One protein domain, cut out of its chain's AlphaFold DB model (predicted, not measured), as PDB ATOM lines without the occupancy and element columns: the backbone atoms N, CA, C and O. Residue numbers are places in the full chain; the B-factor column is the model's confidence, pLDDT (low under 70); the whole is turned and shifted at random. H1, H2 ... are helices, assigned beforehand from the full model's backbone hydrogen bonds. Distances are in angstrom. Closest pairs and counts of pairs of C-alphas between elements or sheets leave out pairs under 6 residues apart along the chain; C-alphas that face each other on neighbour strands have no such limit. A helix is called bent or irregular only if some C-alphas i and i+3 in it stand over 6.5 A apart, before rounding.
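What this domain is: This is residues 55 to 168 of the 182 residues of the protein "KLLA0A10527p" of Kluyveromyces lactis (strain ATCC 8585 / CBS 2359 / DSM 70799 / NBRC 1267 / NRRL Y-1140 / WM37) (UniProt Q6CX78). A long helical hairpin, H2 and H3 side by side, is crossed by H1, with H4 on H1's other side; residues 114 to 121 stick out beyond the hairpin. The 114 printed residues, with helices H1, H2, H3, H4 and no named strand, are all helix by class. The whole is only just loose, close to compact, with a radius of gyration of the C-alphas of 16.2 A and spans of 50 by 28 by 26 A.

Where its parts are: Find C-alpha 55 at (107.455, 114.547, 99.446); H1 runs to residue 74, 23.6 A. Then come H2, residues 85 to 104, 27.1 A; H3, 128 to 151, 34.1 A; and H4, 156 to 168, ending at (113.369, 104.063, 104.656). H1 is irregular, with C-alphas 57 and 60 8.0 A apart; H2 only just, with 98 and 101 6.6 A apart.

How they stand to each other: H2 and H3 form a hairpin at a shallow tilt of 3 degrees, opposite ways; their closest C-alphas, His 104 and Asp 130, are 4.9 A apart. With residues 58 to 62 alone, H1 touches H3 about perpendicular, at 88 degrees; the closest C-alphas, Phe 58 and Phe 140, are 6.2 A apart. H1 only just touches H2, with 3 pairs of C-alphas within 8 A, closest Phe 69 and Tyr 95, 7.3 A. With residues 55 to 63 alone, H1 touches H4; the closest C-alphas, Gln 63 and Leu 162, are 6.9 A apart. H2 and H4 are apart. Every O i to N i+4 pair is within hydrogen-bond range in H3 and H4, against 11 of 16 in H1 and 14 of 16 in H2.

The domain as a whole: The farthest C-alphas, Ala 115 and Val 167, are 53.9 A apart. The printed part has no cut. Look for the long link from H2 to H3; pLDDT is under 70 at residues 55 to 56 and 107 to 123.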
ATOM      1  N   ILE A  55     106.719 115.412  98.540       63.12
ATOM      2  CA  ILE A  55     107.455 114.547  99.446       63.12
ATOM      3  C   ILE A  55     108.918 114.449  98.999       63.12
ATOM      4  O   ILE A  55     109.819 114.853  99.730       63.12
ATOM      5  N   ASP A  56     109.151 114.053  97.750       69.62
ATOM      6  CA  ASP A  56     110.502 113.801  97.236       69.62
ATOM      7  C   ASP A  56     111.370 115.064  97.127       69.62
ATOM      8  O   ASP A  56     112.600 114.984  97.116       69.62
ATOM      9  N   LYS A  57     110.751 116.247  97.045       84.06
ATOM     10  CA  LYS A  57     111.469 117.510  96.828       84.06
ATOM     11  C   LYS A  57     111.906 118.201  98.111       84.06
ATOM     12  O   LYS A  57     112.973 118.815  98.119       84.06
ATOM     13  N   PHE A  58     111.090 118.133  99.163       89.81
ATOM     14  CA  PHE A  58     111.232 119.022 100.318       89.81
ATOM     15  C   PHE A  58     111.512 118.318 101.646       89.81
ATOM     16  O   PHE A  58     111.423 118.955 102.693       89.81
ATOM     17  N   TYR A  59     111.880 117.032 101.640       88.31
ATOM     18  CA  TYR A  59     112.239 116.318 102.871       88.31
ATOM     19  C   TYR A  59     113.332 117.013 103.679       88.31
ATOM     20  O   TYR A  59     113.222 117.114 104.898       88.31
ATOM     21  N   THR A  60     114.370 117.515 103.011       91.44
ATOM     22  CA  THR A  60     115.476 118.209 103.678       91.44
ATOM     23  C   THR A  60     114.993 119.483 104.364       91.44
ATOM     24  O   THR A  60     115.339 119.730 105.515       91.44
ATOM     25  N   GLU A  61     114.175 120.286 103.686       94.62
ATOM     26  CA  GLU A  61     113.610 121.521 104.237       94.62
ATOM     27  C   GLU A  61     112.631 121.237 105.378       94.62
ATOM     28  O   GLU A  61     112.652 121.944 106.387       94.62
ATOM     29  N   LEU A  62     111.813 120.192 105.227       94.19
ATOM     30  CA  LEU A  62     110.866 119.731 106.234       94.19
ATOM     31  C   LEU A  62     111.616 119.310 107.503       94.19
ATOM     32  O   LEU A  62     111.405 119.898 108.559       94.19
ATOM     33  N   GLN A  63     112.575 118.391 107.385       94.12
ATOM     34  CA  GLN A  63     113.401 117.945 108.509       94.12
ATOM     35  C   GLN A  63     114.159 119.117 109.148       94.12
ATOM     36  O   GLN A  63     114.154 119.271 110.366       94.12
ATOM     37  N   LYS A  64     114.758 119.999 108.339       95.00
ATOM     38  CA  LYS A  64     115.516 121.150 108.844       95.00
ATOM     39  C   LYS A  64     114.635 122.118 109.633       95.00
ATOM     40  O   LYS A  64     115.035 122.586 110.694       95.00
ATOM     41  N   PHE A  65     113.432 122.422 109.144       95.88
ATOM     42  CA  PHE A  65     112.488 123.268 109.876       95.88
ATOM     43  C   PHE A  65     112.030 122.616 111.189       95.88
ATOM     44  O   PHE A  65     111.948 123.294 112.216       95.88
ATOM     45  N   HIS A  66     111.782 121.306 111.173       95.12
ATOM     46  CA  HIS A  66     111.434 120.544 112.368       95.12
ATOM     47  C   HIS A  66     112.543 120.610 113.433       95.12
ATOM     48  O   HIS A  66     112.299 121.042 114.564       95.12
ATOM     49  N   ASP A  67     113.770 120.265 113.045       95.19
ATOM     50  CA  ASP A  67     114.889 120.067 113.968       95.19
ATOM     51  C   ASP A  67     115.550 121.366 114.422       95.19
ATOM     52  O   ASP A  67     116.073 121.419 115.530       95.19
ATOM     53  N   GLU A  68     115.552 122.422 113.601       93.94
ATOM     54  CA  GLU A  68     116.213 123.691 113.944       93.94
ATOM     55  C   GLU A  68     115.253 124.723 114.557       93.94
ATOM     56  O   GLU A  68     115.693 125.681 115.214       93.94
ATOM     57  N   PHE A  69     113.941 124.558 114.351       94.06
ATOM     58  CA  PHE A  69     112.948 125.553 114.747       94.06
ATOM     59  C   PHE A  69     111.788 124.984 115.565       94.06
ATOM     60  O   PHE A  69     111.615 125.419 116.707       94.06
ATOM     61  N   LEU A  70     111.005 124.039 115.035       94.31
ATOM     62  CA  LEU A  70     109.781 123.584 115.710       94.31
ATOM     63  C   LEU A  70     110.070 122.949 117.075       94.31
ATOM     64  O   LEU A  70     109.571 123.439 118.092       94.31
ATOM     65  N   VAL A  71     110.937 121.937 117.121       93.94
ATOM     66  CA  VAL A  71     111.262 121.248 118.377       93.94
ATOM     67  C   VAL A  71     112.070 122.149 119.318       93.94
ATOM     68  O   VAL A  71     111.628 122.360 120.448       93.94
ATOM     69  N   PRO A  72     113.195 122.774 118.910       94.56
ATOM     70  CA  PRO A  72     114.035 123.488 119.873       94.56
ATOM     71  C   PRO A  72     113.471 124.829 120.339       94.56
ATOM     72  O   PRO A  72     113.815 125.284 121.429       94.56
ATOM     73  N   ARG A  73     112.678 125.525 119.508       91.81
ATOM     74  CA  ARG A  73     112.230 126.898 119.816       91.81
ATOM     75  C   ARG A  73     110.773 126.989 120.209       91.81
ATOM     76  O   ARG A  73     110.438 127.867 121.000       91.81
ATOM     77  N   LEU A  74     109.922 126.144 119.635       92.31
ATOM     78  CA  LEU A  74     108.495 126.139 119.942       92.31
ATOM     79  C   LEU A  74     108.095 124.970 120.840       92.31
ATOM     80  O   LEU A  74     107.030 125.050 121.445       92.31
ATOM     81  N   ASN A  75     108.942 123.939 120.961       94.44
ATOM     82  CA  ASN A  75     108.616 122.682 121.631       94.44
ATOM     83  C   ASN A  75     107.304 122.094 121.086       94.44
ATOM     84  O   ASN A  75     106.387 121.784 121.847       94.44
ATOM     85  N   LYS A  76     107.212 122.041 119.753       94.50
ATOM     86  CA  LYS A  76     106.053 121.555 118.999       94.50
ATOM     87  C   LYS A  76     106.478 120.623 117.869       94.50
ATOM     88  O   LYS A  76     107.572 120.774 117.328       94.50
ATOM     89  N   HIS A  77     105.570 119.742 117.480       95.25
ATOM     90  CA  HIS A  77     105.601 118.925 116.267       95.25
ATOM     91  C   HIS A  77     104.596 119.446 115.232       95.25
ATOM     92  O   HIS A  77     103.872 120.408 115.499       95.25
ATOM     93  N   TYR A  78     104.547 118.851 114.035       95.38
ATOM     94  CA  TYR A  78     103.572 119.287 113.031       95.38
ATOM     95  C   TYR A  78     102.134 118.975 113.463       95.38
ATOM     96  O   TYR A  78     101.260 119.809 113.239       95.38
ATOM     97  N   THR A  79     101.894 117.849 114.144       94.12
ATOM     98  CA  THR A  79     100.582 117.463 114.702       94.12
ATOM     99  C   THR A  79      99.962 118.544 115.589       94.12
ATOM    100  O   THR A  79      98.744 118.715 115.602       94.12
ATOM    101  N   ASP A  80     100.783 119.324 116.299       94.25
ATOM    102  CA  ASP A  80     100.321 120.356 117.236       94.25
ATOM    103  C   ASP A  80      99.624 121.537 116.540       94.25
ATOM    104  O   ASP A  80      99.054 122.412 117.200       94.25
ATOM    105  N   PHE A  81      99.671 121.583 115.207       93.62
ATOM    106  CA  PHE A  81      99.017 122.595 114.387       93.62
ATOM    107  C   PHE A  81      97.733 122.091 113.707       93.62
ATOM    108  O   PHE A  81      97.108 122.865 112.985       93.62
ATOM    109  N   ASP A  82      97.278 120.858 113.970       88.25
ATOM    110  CA  ASP A  82      96.098 120.276 113.301       88.25
ATOM    111  C   ASP A  82      94.809 121.072 113.553       88.25
ATOM    112  O   ASP A  82      93.917 121.141 112.705       88.25
ATOM    113  N   GLU A  83      94.706 121.723 114.713       87.81
ATOM    114  CA  GLU A  83      93.568 122.584 115.048       87.81
ATOM    115  C   GLU A  83      93.570 123.908 114.271       87.81
ATOM    116  O   GLU A  83      92.511 124.509 114.042       87.81
ATOM    117  N   ASN A  84      94.753 124.386 113.878       90.06
ATOM    118  CA  ASN A  84      94.917 125.617 113.120       90.06
ATOM    119  C   ASN A  84      96.138 125.547 112.181       90.06
ATOM    120  O   ASN A  84      97.201 126.090 112.497       90.06
ATOM    121  N   PRO A  85      95.991 124.932 110.996       91.19
ATOM    122  CA  PRO A  85      97.091 124.760 110.045       91.19
ATOM    123  C   PRO A  85      97.664 126.083 109.510       91.19
ATOM    124  O   PRO A  85      98.804 126.124 109.046       91.19
ATOM    125  N   ASP A  86      96.912 127.188 109.586       90.56
ATOM    126  CA  ASP A  86      97.429 128.516 109.241       90.56
ATOM    127  C   ASP A  86      98.548 128.968 110.199       90.56
ATOM    128  O   ASP A  86      99.459 129.680 109.770       90.56
ATOM    129  N   ASP A  87      98.536 128.519 111.461       93.12
ATOM    130  CA  ASP A  87      99.598 128.822 112.428       93.12
ATOM    131  C   ASP A  87     100.918 128.140 112.038       93.12
ATOM    132  O   ASP A  87     101.981 128.743 112.179       93.12
ATOM    133  N   LEU A  88     100.864 126.922 111.479       94.81
ATOM    134  CA  LEU A  88     102.053 126.233 110.966       94.81
ATOM    135  C   LEU A  88     102.688 127.021 109.820       94.81
ATOM    136  O   LEU A  88     103.897 127.253 109.804       94.81
ATOM    137  N   VAL A  89     101.865 127.449 108.860       93.69
ATOM    138  CA  VAL A  89     102.345 128.227 107.713       93.69
ATOM    139  C   VAL A  89     102.913 129.569 108.170       93.69
ATOM    140  O   VAL A  89     103.957 129.985 107.677       93.69
ATOM    141  N   PHE A  90     102.275 130.221 109.141       93.38
ATOM    142  CA  PHE A  90     102.769 131.468 109.715       93.38
ATOM    143  C   PHE A  90     104.126 131.301 110.416       93.38
ATOM    144  O   PHE A  90     105.040 132.095 110.185       93.38
ATOM    145  N   GLU A  91     104.300 130.264 111.241       94.44
ATOM    146  CA  GLU A  91     105.589 129.998 111.891       94.44
ATOM    147  C   GLU A  91     106.681 129.642 110.872       94.44
ATOM    148  O   GLU A  91     107.834 130.044 111.042       94.44
ATOM    149  N   LEU A  92     106.325 128.976 109.770       94.56
ATOM    150  CA  LEU A  92     107.254 128.716 108.672       94.56
ATOM    151  C   LEU A  92     107.651 129.999 107.924       94.56
ATOM    152  O   LEU A  92     108.835 130.221 107.679       94.56
ATOM    153  N   GLU A  93     106.699 130.881 107.603       92.69
ATOM    154  CA  GLU A  93     106.989 132.189 106.994       92.69
ATOM    155  C   GLU A  93     107.930 133.014 107.883       92.69
ATOM    156  O   GLU A  93     108.909 133.591 107.407       92.69
ATOM    157  N   LYS A  94     107.686 133.002 109.194       91.25
ATOM    158  CA  LYS A  94     108.532 133.651 110.195       91.25
ATOM    159  C   LYS A  94     109.925 133.037 110.279       91.25
ATOM    160  O   LYS A  94     110.897 133.782 110.374       91.25
ATOM    161  N   TYR A  95     110.050 131.714 110.228       93.94
ATOM    162  CA  TYR A  95     111.352 131.049 110.191       93.94
ATOM    163  C   TYR A  95     112.156 131.432 108.946       93.94
ATOM    164  O   TYR A  95     113.337 131.769 109.042       93.94
ATOM    165  N   ILE A  96     111.516 131.458 107.778       91.25
ATOM    166  CA  ILE A  96     112.181 131.862 106.534       91.25
ATOM    167  C   ILE A  96     112.690 133.296 106.648       91.25
ATOM    168  O   ILE A  96     113.841 133.581 106.331       91.25
ATOM    169  N   GLU A  97     111.852 134.190 107.151       88.88
ATOM    170  CA  GLU A  97     112.154 135.612 107.199       88.88
ATOM    171  C   GLU A  97     113.179 135.985 108.286       88.88
ATOM    172  O   GLU A  97     113.981 136.898 108.097       88.88
ATOM    173  N   LEU A  98     113.174 135.289 109.426       87.88
ATOM    174  CA  LEU A  98     114.040 135.603 110.568       87.88
ATOM    175  C   LEU A  98     115.326 134.773 110.620       87.88
ATOM    176  O   LEU A  98     116.278 135.188 111.288       87.88
ATOM    177  N   HIS A  99     115.368 133.620 109.951       90.19
ATOM    178  CA  HIS A  99     116.500 132.693 110.019       90.19
ATOM    179  C   HIS A  99     117.096 132.412 108.651       90.19
ATOM    180  O   HIS A  99     118.294 132.615 108.485       90.19
ATOM    181  N   ILE A 100     116.293 132.002 107.667       91.56
ATOM    182  CA  ILE A 100     116.823 131.612 106.352       91.56
ATOM    183  C   ILE A 100     117.333 132.831 105.585       91.56
ATOM    184  O   ILE A 100     118.509 132.882 105.232       91.56
ATOM    185  N   ILE A 101     116.488 133.844 105.378       87.56
ATOM    186  CA  ILE A 101     116.862 135.048 104.632       87.56
ATOM    187  C   ILE A 101     118.077 135.728 105.274       87.56
ATOM    188  O   ILE A 101     119.052 135.943 104.562       87.56
ATOM    189  N   PRO A 102     118.124 136.015 106.589       88.12
ATOM    190  CA  PRO A 102     119.283 136.682 107.179       88.12
ATOM    191  C   PRO A 102     120.572 135.852 107.159       88.12
ATOM    192  O   PRO A 102     121.647 136.438 107.225       88.12
ATOM    193  N   SER A 103     120.487 134.519 107.082       88.19
ATOM    194  CA  SER A 103     121.672 133.646 107.005       88.19
ATOM    195  C   SER A 103     122.244 133.534 105.590       88.19
ATOM    196  O   SER A 103     123.408 133.182 105.440       88.19
ATOM    197  N   HIS A 104     121.434 133.833 104.572       86.12
ATOM    198  CA  HIS A 104     121.771 133.678 103.153       86.12
ATOM    199  C   HIS A 104     121.674 134.996 102.370       86.12
ATOM    200  O   HIS A 104     121.756 135.022 101.146       86.12
ATOM    201  N   SER A 105     121.476 136.118 103.055       84.19
ATOM    202  CA  SER A 105     121.448 137.433 102.428       84.19
ATOM    203  C   SER A 105     122.482 138.350 103.042       84.19
ATOM    204  O   SER A 105     122.807 138.285 104.229       84.19
ATOM    205  N   VAL A 106     122.990 139.238 102.203       79.81
ATOM    206  CA  VAL A 106     123.900 140.288 102.616       79.81
ATOM    207  C   VAL A 106     123.072 141.385 103.257       79.81
ATOM    208  O   VAL A 106     122.070 141.848 102.704       79.81
ATOM    209  N   ARG A 107     123.510 141.849 104.427       64.19
ATOM    210  CA  ARG A 107     122.922 143.018 105.076       64.19
ATOM    211  C   ARG A 107     123.329 144.278 104.312       64.19
ATOM    212  O   ARG A 107     124.232 144.996 104.738       64.19
ATOM    213  N   THR A 108     122.669 144.566 103.197       55.53
ATOM    214  CA  THR A 108     122.904 145.815 102.472       55.53
ATOM    215  C   THR A 108     122.423 146.976 103.341       55.53
ATOM    216  O   THR A 108     121.259 147.026 103.754       55.53
ATOM    217  N   GLN A 109     123.321 147.901 103.689       51.97
ATOM    218  CA  GLN A 109     122.921 149.133 104.363       51.97
ATOM    219  C   GLN A 109     122.005 149.921 103.418       51.97
ATOM    220  O   GLN A 109     122.272 150.042 102.226       51.97
ATOM    221  N   LYS A 110     120.899 150.449 103.956       49.72
ATOM    222  CA  LYS A 110     119.858 151.205 103.231       49.72
ATOM    223  C   LYS A 110     120.381 152.351 102.341       49.72
ATOM    224  O   LYS A 110     119.622 152.826 101.502       49.72
ATOM    225  N   SER A 111     121.616 152.811 102.541       49.31
ATOM    226  CA  SER A 111     122.207 153.976 101.877       49.31
ATOM    227  C   SER A 111     122.416 153.802 100.373       49.31
ATOM    228  O   SER A 111     122.247 154.770  99.639       49.31
ATOM    229  N   ASP A 112     122.704 152.591  99.896       51.91
ATOM    230  CA  ASP A 112     123.218 152.431  98.525       51.91
ATOM    231  C   ASP A 112     122.100 152.166  97.497       51.91
ATOM    232  O   ASP A 112     122.286 152.345  96.296       51.91
ATOM    233  N   LEU A 113     120.901 151.793  97.962       49.03
ATOM    234  CA  LEU A 113     119.792 151.329  97.113       49.03
ATOM    235  C   LEU A 113     118.639 152.327  96.975       49.03
ATOM    236  O   LEU A 113     117.867 152.244  96.019       49.03
ATOM    237  N   MET A 114     118.541 153.318  97.869       48.91
ATOM    238  CA  MET A 114     117.601 154.435  97.683       48.91
ATOM    239  C   MET A 114     117.936 155.286  96.445       48.91
ATOM    240  O   MET A 114     117.078 156.020  95.966       48.91
ATOM    241  N   ALA A 115     119.138 155.136  95.876       52.53
ATOM    242  CA  ALA A 115     119.539 155.776  94.627       52.53
ATOM    243  C   ALA A 115     118.837 155.212  93.370       52.53
ATOM    244  O   ALA A 115     118.896 155.852  92.324       52.53
ATOM    245  N   GLN A 116     118.175 154.045  93.440       50.16
ATOM    246  CA  GLN A 116     117.644 153.353  92.249       50.16
ATOM    247  C   GLN A 116     116.109 153.287  92.139       50.16
ATOM    248  O   GLN A 116     115.599 152.703  91.190       50.16
ATOM    249  N   GLY A 117     115.346 153.908  93.046       47.19
ATOM    250  CA  GLY A 117     113.912 154.187  92.831       47.19
ATOM    251  C   GLY A 117     112.950 152.986  92.735       47.19
ATOM    252  O   GLY A 117     111.771 153.187  92.447       47.19
ATOM    253  N   ILE A 118     113.395 151.751  92.992       46.03
ATOM    254  CA  ILE A 118     112.552 150.547  92.904       46.03
ATOM    255  C   ILE A 118     112.086 150.131  94.309       46.03
ATOM    256  O   ILE A 118     112.867 149.659  95.131       46.03
ATOM    257  N   ASN A 119     110.785 150.283  94.582       47.06
ATOM    258  CA  ASN A 119     110.124 149.889  95.836       47.06
ATOM    259  C   ASN A 119     109.769 148.390  95.854       47.06
ATOM    260  O   ASN A 119     108.599 148.024  95.945       47.06
ATOM    261  N   LEU A 120     110.759 147.505  95.753       45.00
ATOM    262  CA  LEU A 120     110.569 146.078  96.030       45.00
ATOM    263  C   LEU A 120     111.547 145.650  97.131       45.00
ATOM    264  O   LEU A 120     112.702 146.081  97.100       45.00
ATOM    265  N   PRO A 121     111.126 144.822  98.108       54.25
ATOM    266  CA  PRO A 121     112.030 144.266  99.108       54.25
ATOM    267  C   PRO A 121     112.970 143.273  98.417       54.25
ATOM    268  O   PRO A 121     112.694 142.081  98.316       54.25
ATOM    269  N   MET A 122     114.059 143.790  97.861       62.41
ATOM    270  CA  MET A 122     115.045 143.011  97.131       62.41
ATOM    271  C   MET A 122     116.007 142.380  98.140       62.41
ATOM    272  O   MET A 122     116.704 143.084  98.870       62.41
ATOM    273  N   VAL A 123     115.993 141.049  98.223       69.06
ATOM    274  CA  VAL A 123     116.926 140.274  99.048       69.06
ATOM    275  C   VAL A 123     118.214 140.091  98.249       69.06
ATOM    276  O   VAL A 123     118.213 139.447  97.201       69.06
ATOM    277  N   TYR A 124     119.307 140.684  98.723       74.56
ATOM    278  CA  TYR A 124     120.615 140.590  98.075       74.56
ATOM    279  C   TYR A 124     121.357 139.371  98.602       74.56
ATOM    280  O   TYR A 124     121.495 139.218  99.810       74.56
ATOM    281  N   CYS A 125     121.843 138.521  97.705       82.44
ATOM    282  CA  CYS A 125     122.598 137.319  98.050       82.44
ATOM    283  C   CYS A 125     124.030 137.464  97.530       82.44
ATOM    284  O   CYS A 125     124.234 137.995  96.438       82.44
ATOM    285  N   GLU A 126     125.004 136.994  98.305       79.81
ATOM    286  CA  GLU A 126     126.423 137.008  97.927       79.81
ATOM    287  C   GLU A 126     126.702 135.995  96.812       79.81
ATOM    288  O   GLU A 126     127.421 136.287  95.856       79.81
ATOM    289  N   THR A 127     126.085 134.815  96.906       86.25
ATOM    290  CA  THR A 127     126.262 133.729  95.943       86.25
ATOM    291  C   THR A 127     124.941 133.293  95.307       86.25
ATOM    292  O   THR A 127     123.852 133.486  95.855       86.25
ATOM    293  N   LEU A 128     125.031 132.646  94.137       85.25
ATOM    294  CA  LEU A 128     123.881 131.979  93.517       85.25
ATOM    295  C   LEU A 128     123.334 130.859  94.416       85.25
ATOM    296  O   LEU A 128     122.123 130.668  94.476       85.25
ATOM    297  N   GLY A 129     124.212 130.150  95.134       86.56
ATOM    298  CA  GLY A 129     123.819 129.092  96.064       86.56
ATOM    299  C   GLY A 129     122.924 129.615  97.184       86.56
ATOM    300  O   GLY A 129     121.870 129.041  97.442       86.56
ATOM    301  N   ASP A 130     123.283 130.752  97.778       87.19
ATOM    302  CA  ASP A 130     122.479 131.390  98.824       87.19
ATOM    303  C   ASP A 130     121.090 131.792  98.328       87.19
ATOM    304  O   ASP A 130     120.076 131.507  98.972       87.19
ATOM    305  N   LYS A 131     121.028 132.372  97.124       87.25
ATOM    306  CA  LYS A 131     119.757 132.688  96.469       87.25
ATOM    307  C   LYS A 131     118.902 131.433  96.280       87.25
ATOM    308  O   LYS A 131     117.714 131.456  96.599       87.25
ATOM    309  N   MET A 132     119.498 130.337  95.805       88.88
ATOM    310  CA  MET A 132     118.790 129.070  95.603       88.88
ATOM    311  C   MET A 132     118.250 128.489  96.913       88.88
ATOM    312  O   MET A 132     117.143 127.957  96.920       88.88
ATOM    313  N   VAL A 133     118.981 128.607  98.028       91.12
ATOM    314  CA  VAL A 133     118.495 128.156  99.344       91.12
ATOM    315  C   VAL A 133     117.258 128.952  99.764       91.12
ATOM    316  O   VAL A 133     116.255 128.358 100.162       91.12
ATOM    317  N   ILE A 134     117.294 130.282  99.634       88.12
ATOM    318  CA  ILE A 134     116.146 131.140  99.962       88.12
ATOM    319  C   ILE A 134     114.940 130.786  99.085       88.12
ATOM    320  O   ILE A 134     113.843 130.574  99.604       88.12
ATOM    321  N   GLU A 135     115.131 130.683  97.767       89.31
ATOM    322  CA  GLU A 135     114.062 130.329  96.826       89.31
ATOM    323  C   GLU A 135     113.462 128.954  97.138       89.31
ATOM    324  O   GLU A 135     112.238 128.813  97.165       89.31
ATOM    325  N   ARG A 136     114.304 127.971  97.472       92.44
ATOM    326  CA  ARG A 136     113.873 126.619  97.840       92.44
ATOM    327  C   ARG A 136     113.026 126.605  99.110       92.44
ATOM    328  O   ARG A 136     111.999 125.934  99.143       92.44
ATOM    329  N   PHE A 137     113.381 127.393 100.124       93.75
ATOM    330  CA  PHE A 137     112.567 127.532 101.337       93.75
ATOM    331  C   PHE A 137     111.243 128.270 101.088       93.75
ATOM    332  O   PHE A 137     110.211 127.910 101.659       93.75
ATOM    333  N   ILE A 138     111.232 129.271 100.203       91.19
ATOM    334  CA  ILE A 138     109.995 129.947  99.787       91.19
ATOM    335  C   ILE A 138     109.071 128.970  99.045       91.19
ATOM    336  O   ILE A 138     107.863 128.947  99.299       91.19
ATOM    337  N   GLU A 139     109.618 128.159  98.138       91.50
ATOM    338  CA  GLU A 139     108.865 127.128  97.421       91.50
ATOM    339  C   GLU A 139     108.345 126.048  98.374       91.50
ATOM    340  O   GLU A 139     107.167 125.689  98.300       91.50
ATOM    341  N   PHE A 140     109.167 125.607  99.328       93.81
ATOM    342  CA  PHE A 140     108.765 124.698 100.399       93.81
ATOM    343  C   PHE A 140     107.552 125.236 101.169       93.81
ATOM    344  O   PHE A 140     106.546 124.540 101.291       93.81
ATOM    345  N   CYS A 141     107.579 126.497 101.611       93.25
ATOM    346  CA  CYS A 141     106.459 127.100 102.339       93.25
ATOM    347  C   CYS A 141     105.160 127.142 101.525       93.25
ATOM    348  O   CYS A 141     104.081 126.841 102.045       93.25
ATOM    349  N   ARG A 142     105.249 127.489 100.236       91.19
ATOM    350  CA  ARG A 142     104.092 127.454  99.325       91.19
ATOM    351  C   ARG A 142     103.554 126.038  99.177       91.19
ATOM    352  O   ARG A 142     102.341 125.835  99.182       91.19
ATOM    353  N   SER A 143     104.459 125.078  99.079       91.38
ATOM    354  CA  SER A 143     104.139 123.673  98.906       91.38
ATOM    355  C   SER A 143     103.482 123.097 100.168       91.38
ATOM    356  O   SER A 143     102.483 122.403 100.044       91.38
ATOM    357  N   VAL A 144     103.931 123.466 101.377       92.56
ATOM    358  CA  VAL A 144     103.288 123.083 102.653       92.56
ATOM    359  C   VAL A 144     101.849 123.582 102.690       92.56
ATOM    360  O   VAL A 144     100.921 122.810 102.929       92.56
ATOM    361  N   ARG A 145     101.645 124.868 102.375       92.12
ATOM    362  CA  ARG A 145     100.308 125.471 102.297       92.12
ATOM    363  C   ARG A 145      99.424 124.737 101.285       92.12
ATOM    364  O   ARG A 145      98.242 124.537 101.544       92.12
ATOM    365  N   TYR A 146      99.972 124.347 100.135       90.12
ATOM    366  CA  TYR A 146      99.239 123.602  99.111       90.12
ATOM    367  C   TYR A 146      98.876 122.182  99.565       90.12
ATOM    368  O   TYR A 146      97.716 121.794  99.453       90.12
ATOM    369  N   THR A 147      99.815 121.441 100.152       90.62
ATOM    370  CA  THR A 147      99.591 120.097 100.706       90.62
ATOM    371  C   THR A 147      98.489 120.102 101.762       90.62
ATOM    372  O   THR A 147      97.583 119.273 101.702       90.62
ATOM    373  N   LEU A 148      98.498 121.091 102.661       90.94
ATOM    374  CA  LEU A 148      97.434 121.276 103.652       90.94
ATOM    375  C   LEU A 148      96.073 121.542 102.997       90.94
ATOM    376  O   LEU A 148      95.053 121.047 103.457       90.94
ATOM    377  N   ARG A 149      96.013 122.283 101.884       89.19
ATOM    378  CA  ARG A 149      94.745 122.464 101.152       89.19
ATOM    379  C   ARG A 149      94.238 121.161 100.549       89.19
ATOM    380  O   ARG A 149      93.034 120.924 100.558       89.19
ATOM    381  N   LEU A 150      95.139 120.344 100.010       88.50
ATOM    382  CA  LEU A 150      94.772 119.086  99.365       88.50
ATOM    383  C   LEU A 150      94.287 118.041 100.364       88.50
ATOM    384  O   LEU A 150      93.323 117.338 100.073       88.50
ATOM    385  N   ASN A 151      94.929 117.954 101.529       89.31
ATOM    386  CA  ASN A 151      94.624 116.910 102.497       89.31
ATOM    387  C   ASN A 151      93.501 117.260 103.483       89.31
ATOM    388  O   ASN A 151      93.151 116.409 104.294       89.31
ATOM    389  N   GLY A 152      92.932 118.468 103.408       88.12
ATOM    390  CA  GLY A 152      91.859 118.926 104.300       88.12
ATOM    391  C   GLY A 152      92.341 119.655 105.559       88.12
ATOM    392  O   GLY A 152      91.583 119.761 106.518       88.12
ATOM    393  N   GLY A 153      93.577 120.155 105.565       89.25
ATOM    394  CA  GLY A 153      94.153 120.971 106.637       89.25
ATOM    395  C   GLY A 153      94.898 120.172 107.704       89.25
ATOM    396  O   GLY A 153      95.177 120.710 108.768       89.25
ATOM    397  N   HIS A 154      95.216 118.906 107.438       91.31
ATOM    398  CA  HIS A 154      95.784 117.988 108.424       91.31
ATOM    399  C   HIS A 154      97.314 118.060 108.419       91.31
ATOM    400  O   HIS A 154      97.961 117.568 107.495       91.31
ATOM    401  N   SER A 155      97.918 118.681 109.427       93.06
ATOM    402  CA  SER A 155      99.374 118.855 109.526       93.06
ATOM    403  C   SER A 155     100.130 117.621 110.014       93.06
ATOM    404  O   SER A 155     101.296 117.475 109.646       93.06
ATOM    405  N   PHE A 156      99.489 116.684 110.725       92.25
ATOM    406  CA  PHE A 156     100.132 115.437 111.170       92.25
ATOM    407  C   PHE A 156     100.761 114.624 110.032       92.25
ATOM    408  O   PHE A 156     101.671 113.825 110.261       92.25
ATOM    409  N   ILE A 157     100.297 114.822 108.791       90.81
ATOM    410  CA  ILE A 157     100.857 114.140 107.623       90.81
ATOM    411  C   ILE A 157     102.365 114.373 107.505       90.81
ATOM    412  O   ILE A 157     103.086 113.485 107.062       90.81
ATOM    413  N   PHE A 158     102.850 115.544 107.919       93.00
ATOM    414  CA  PHE A 158     104.262 115.883 107.835       93.00
ATOM    415  C   PHE A 158     105.102 115.075 108.829       93.00
ATOM    416  O   PHE A 158     106.187 114.632 108.463       93.00
ATOM    417  N   ASP A 159     104.587 114.790 110.029       92.75
ATOM    418  CA  ASP A 159     105.262 113.893 110.976       92.75
ATOM    419  C   ASP A 159     105.325 112.462 110.431       92.75
ATOM    420  O   ASP A 159     106.374 111.821 110.491       92.75
ATOM    421  N   ILE A 160     104.236 111.976 109.821       90.75
ATOM    422  CA  ILE A 160     104.215 110.657 109.166       90.75
ATOM    423  C   ILE A 160     105.242 110.595 108.032       90.75
ATOM    424  O   ILE A 160     105.942 109.589 107.892       90.75
ATOM    425  N   MET A 161     105.350 111.655 107.226       89.31
ATOM    426  CA  MET A 161     106.346 111.739 106.155       89.31
ATOM    427  C   MET A 161     107.764 111.638 106.722       89.31
ATOM    428  O   MET A 161     108.551 110.824 106.239       89.31
ATOM    429  N   LEU A 162     108.091 112.407 107.767       91.06
ATOM    430  CA  LEU A 162     109.417 112.358 108.392       91.06
ATOM    431  C   LEU A 162     109.730 110.974 108.972       91.06
ATOM    432  O   LEU A 162     110.805 110.430 108.714       91.06
ATOM    433  N   GLN A 163     108.778 110.367 109.683       90.69
ATOM    434  CA  GLN A 163     108.932 109.016 110.228       90.69
ATOM    435  C   GLN A 163     109.160 107.976 109.121       90.69
ATOM    436  O   GLN A 163     110.091 107.176 109.208       90.69
ATOM    437  N   SER A 164     108.360 108.020 108.054       88.56
ATOM    438  CA  SER A 164     108.475 107.094 106.920       88.56
ATOM    439  C   SER A 164     109.830 107.218 106.224       88.56
ATOM    440  O   SER A 164     110.470 106.210 105.920       88.56
ATOM    441  N   ASN A 165     110.307 108.449 106.019       87.88
ATOM    442  CA  ASN A 165     111.618 108.705 105.434       87.88
ATOM    443  C   ASN A 165     112.761 108.202 106.328       87.88
ATOM    444  O   ASN A 165     113.708 107.610 105.820       87.88
ATOM    445  N   SER A 166     112.662 108.367 107.652       88.56
ATOM    446  CA  SER A 166     113.659 107.824 108.584       88.56
ATOM    447  C   SER A 166     113.749 106.299 108.491       88.56
ATOM    448  O   SER A 166     114.841 105.758 108.328       88.56
ATOM    449  N   VAL A 167     112.605 105.604 108.521       88.75
ATOM    450  CA  VAL A 167     112.552 104.136 108.400       88.75
ATOM    451  C   VAL A 167     113.143 103.674 107.067       88.75
ATOM    452  O   VAL A 167     113.920 102.720 107.028       88.75
ATOM    453  N   PHE A 168     112.820 104.370 105.974       88.06
ATOM    454  CA  PHE A 168     113.369 104.063 104.656       88.06
ATOM    455  C   PHE A 168     114.892 104.243 104.604       88.06
ATOM    456  O   PHE A 168     115.604 103.369 104.109       88.06
TER     457      PHE A 168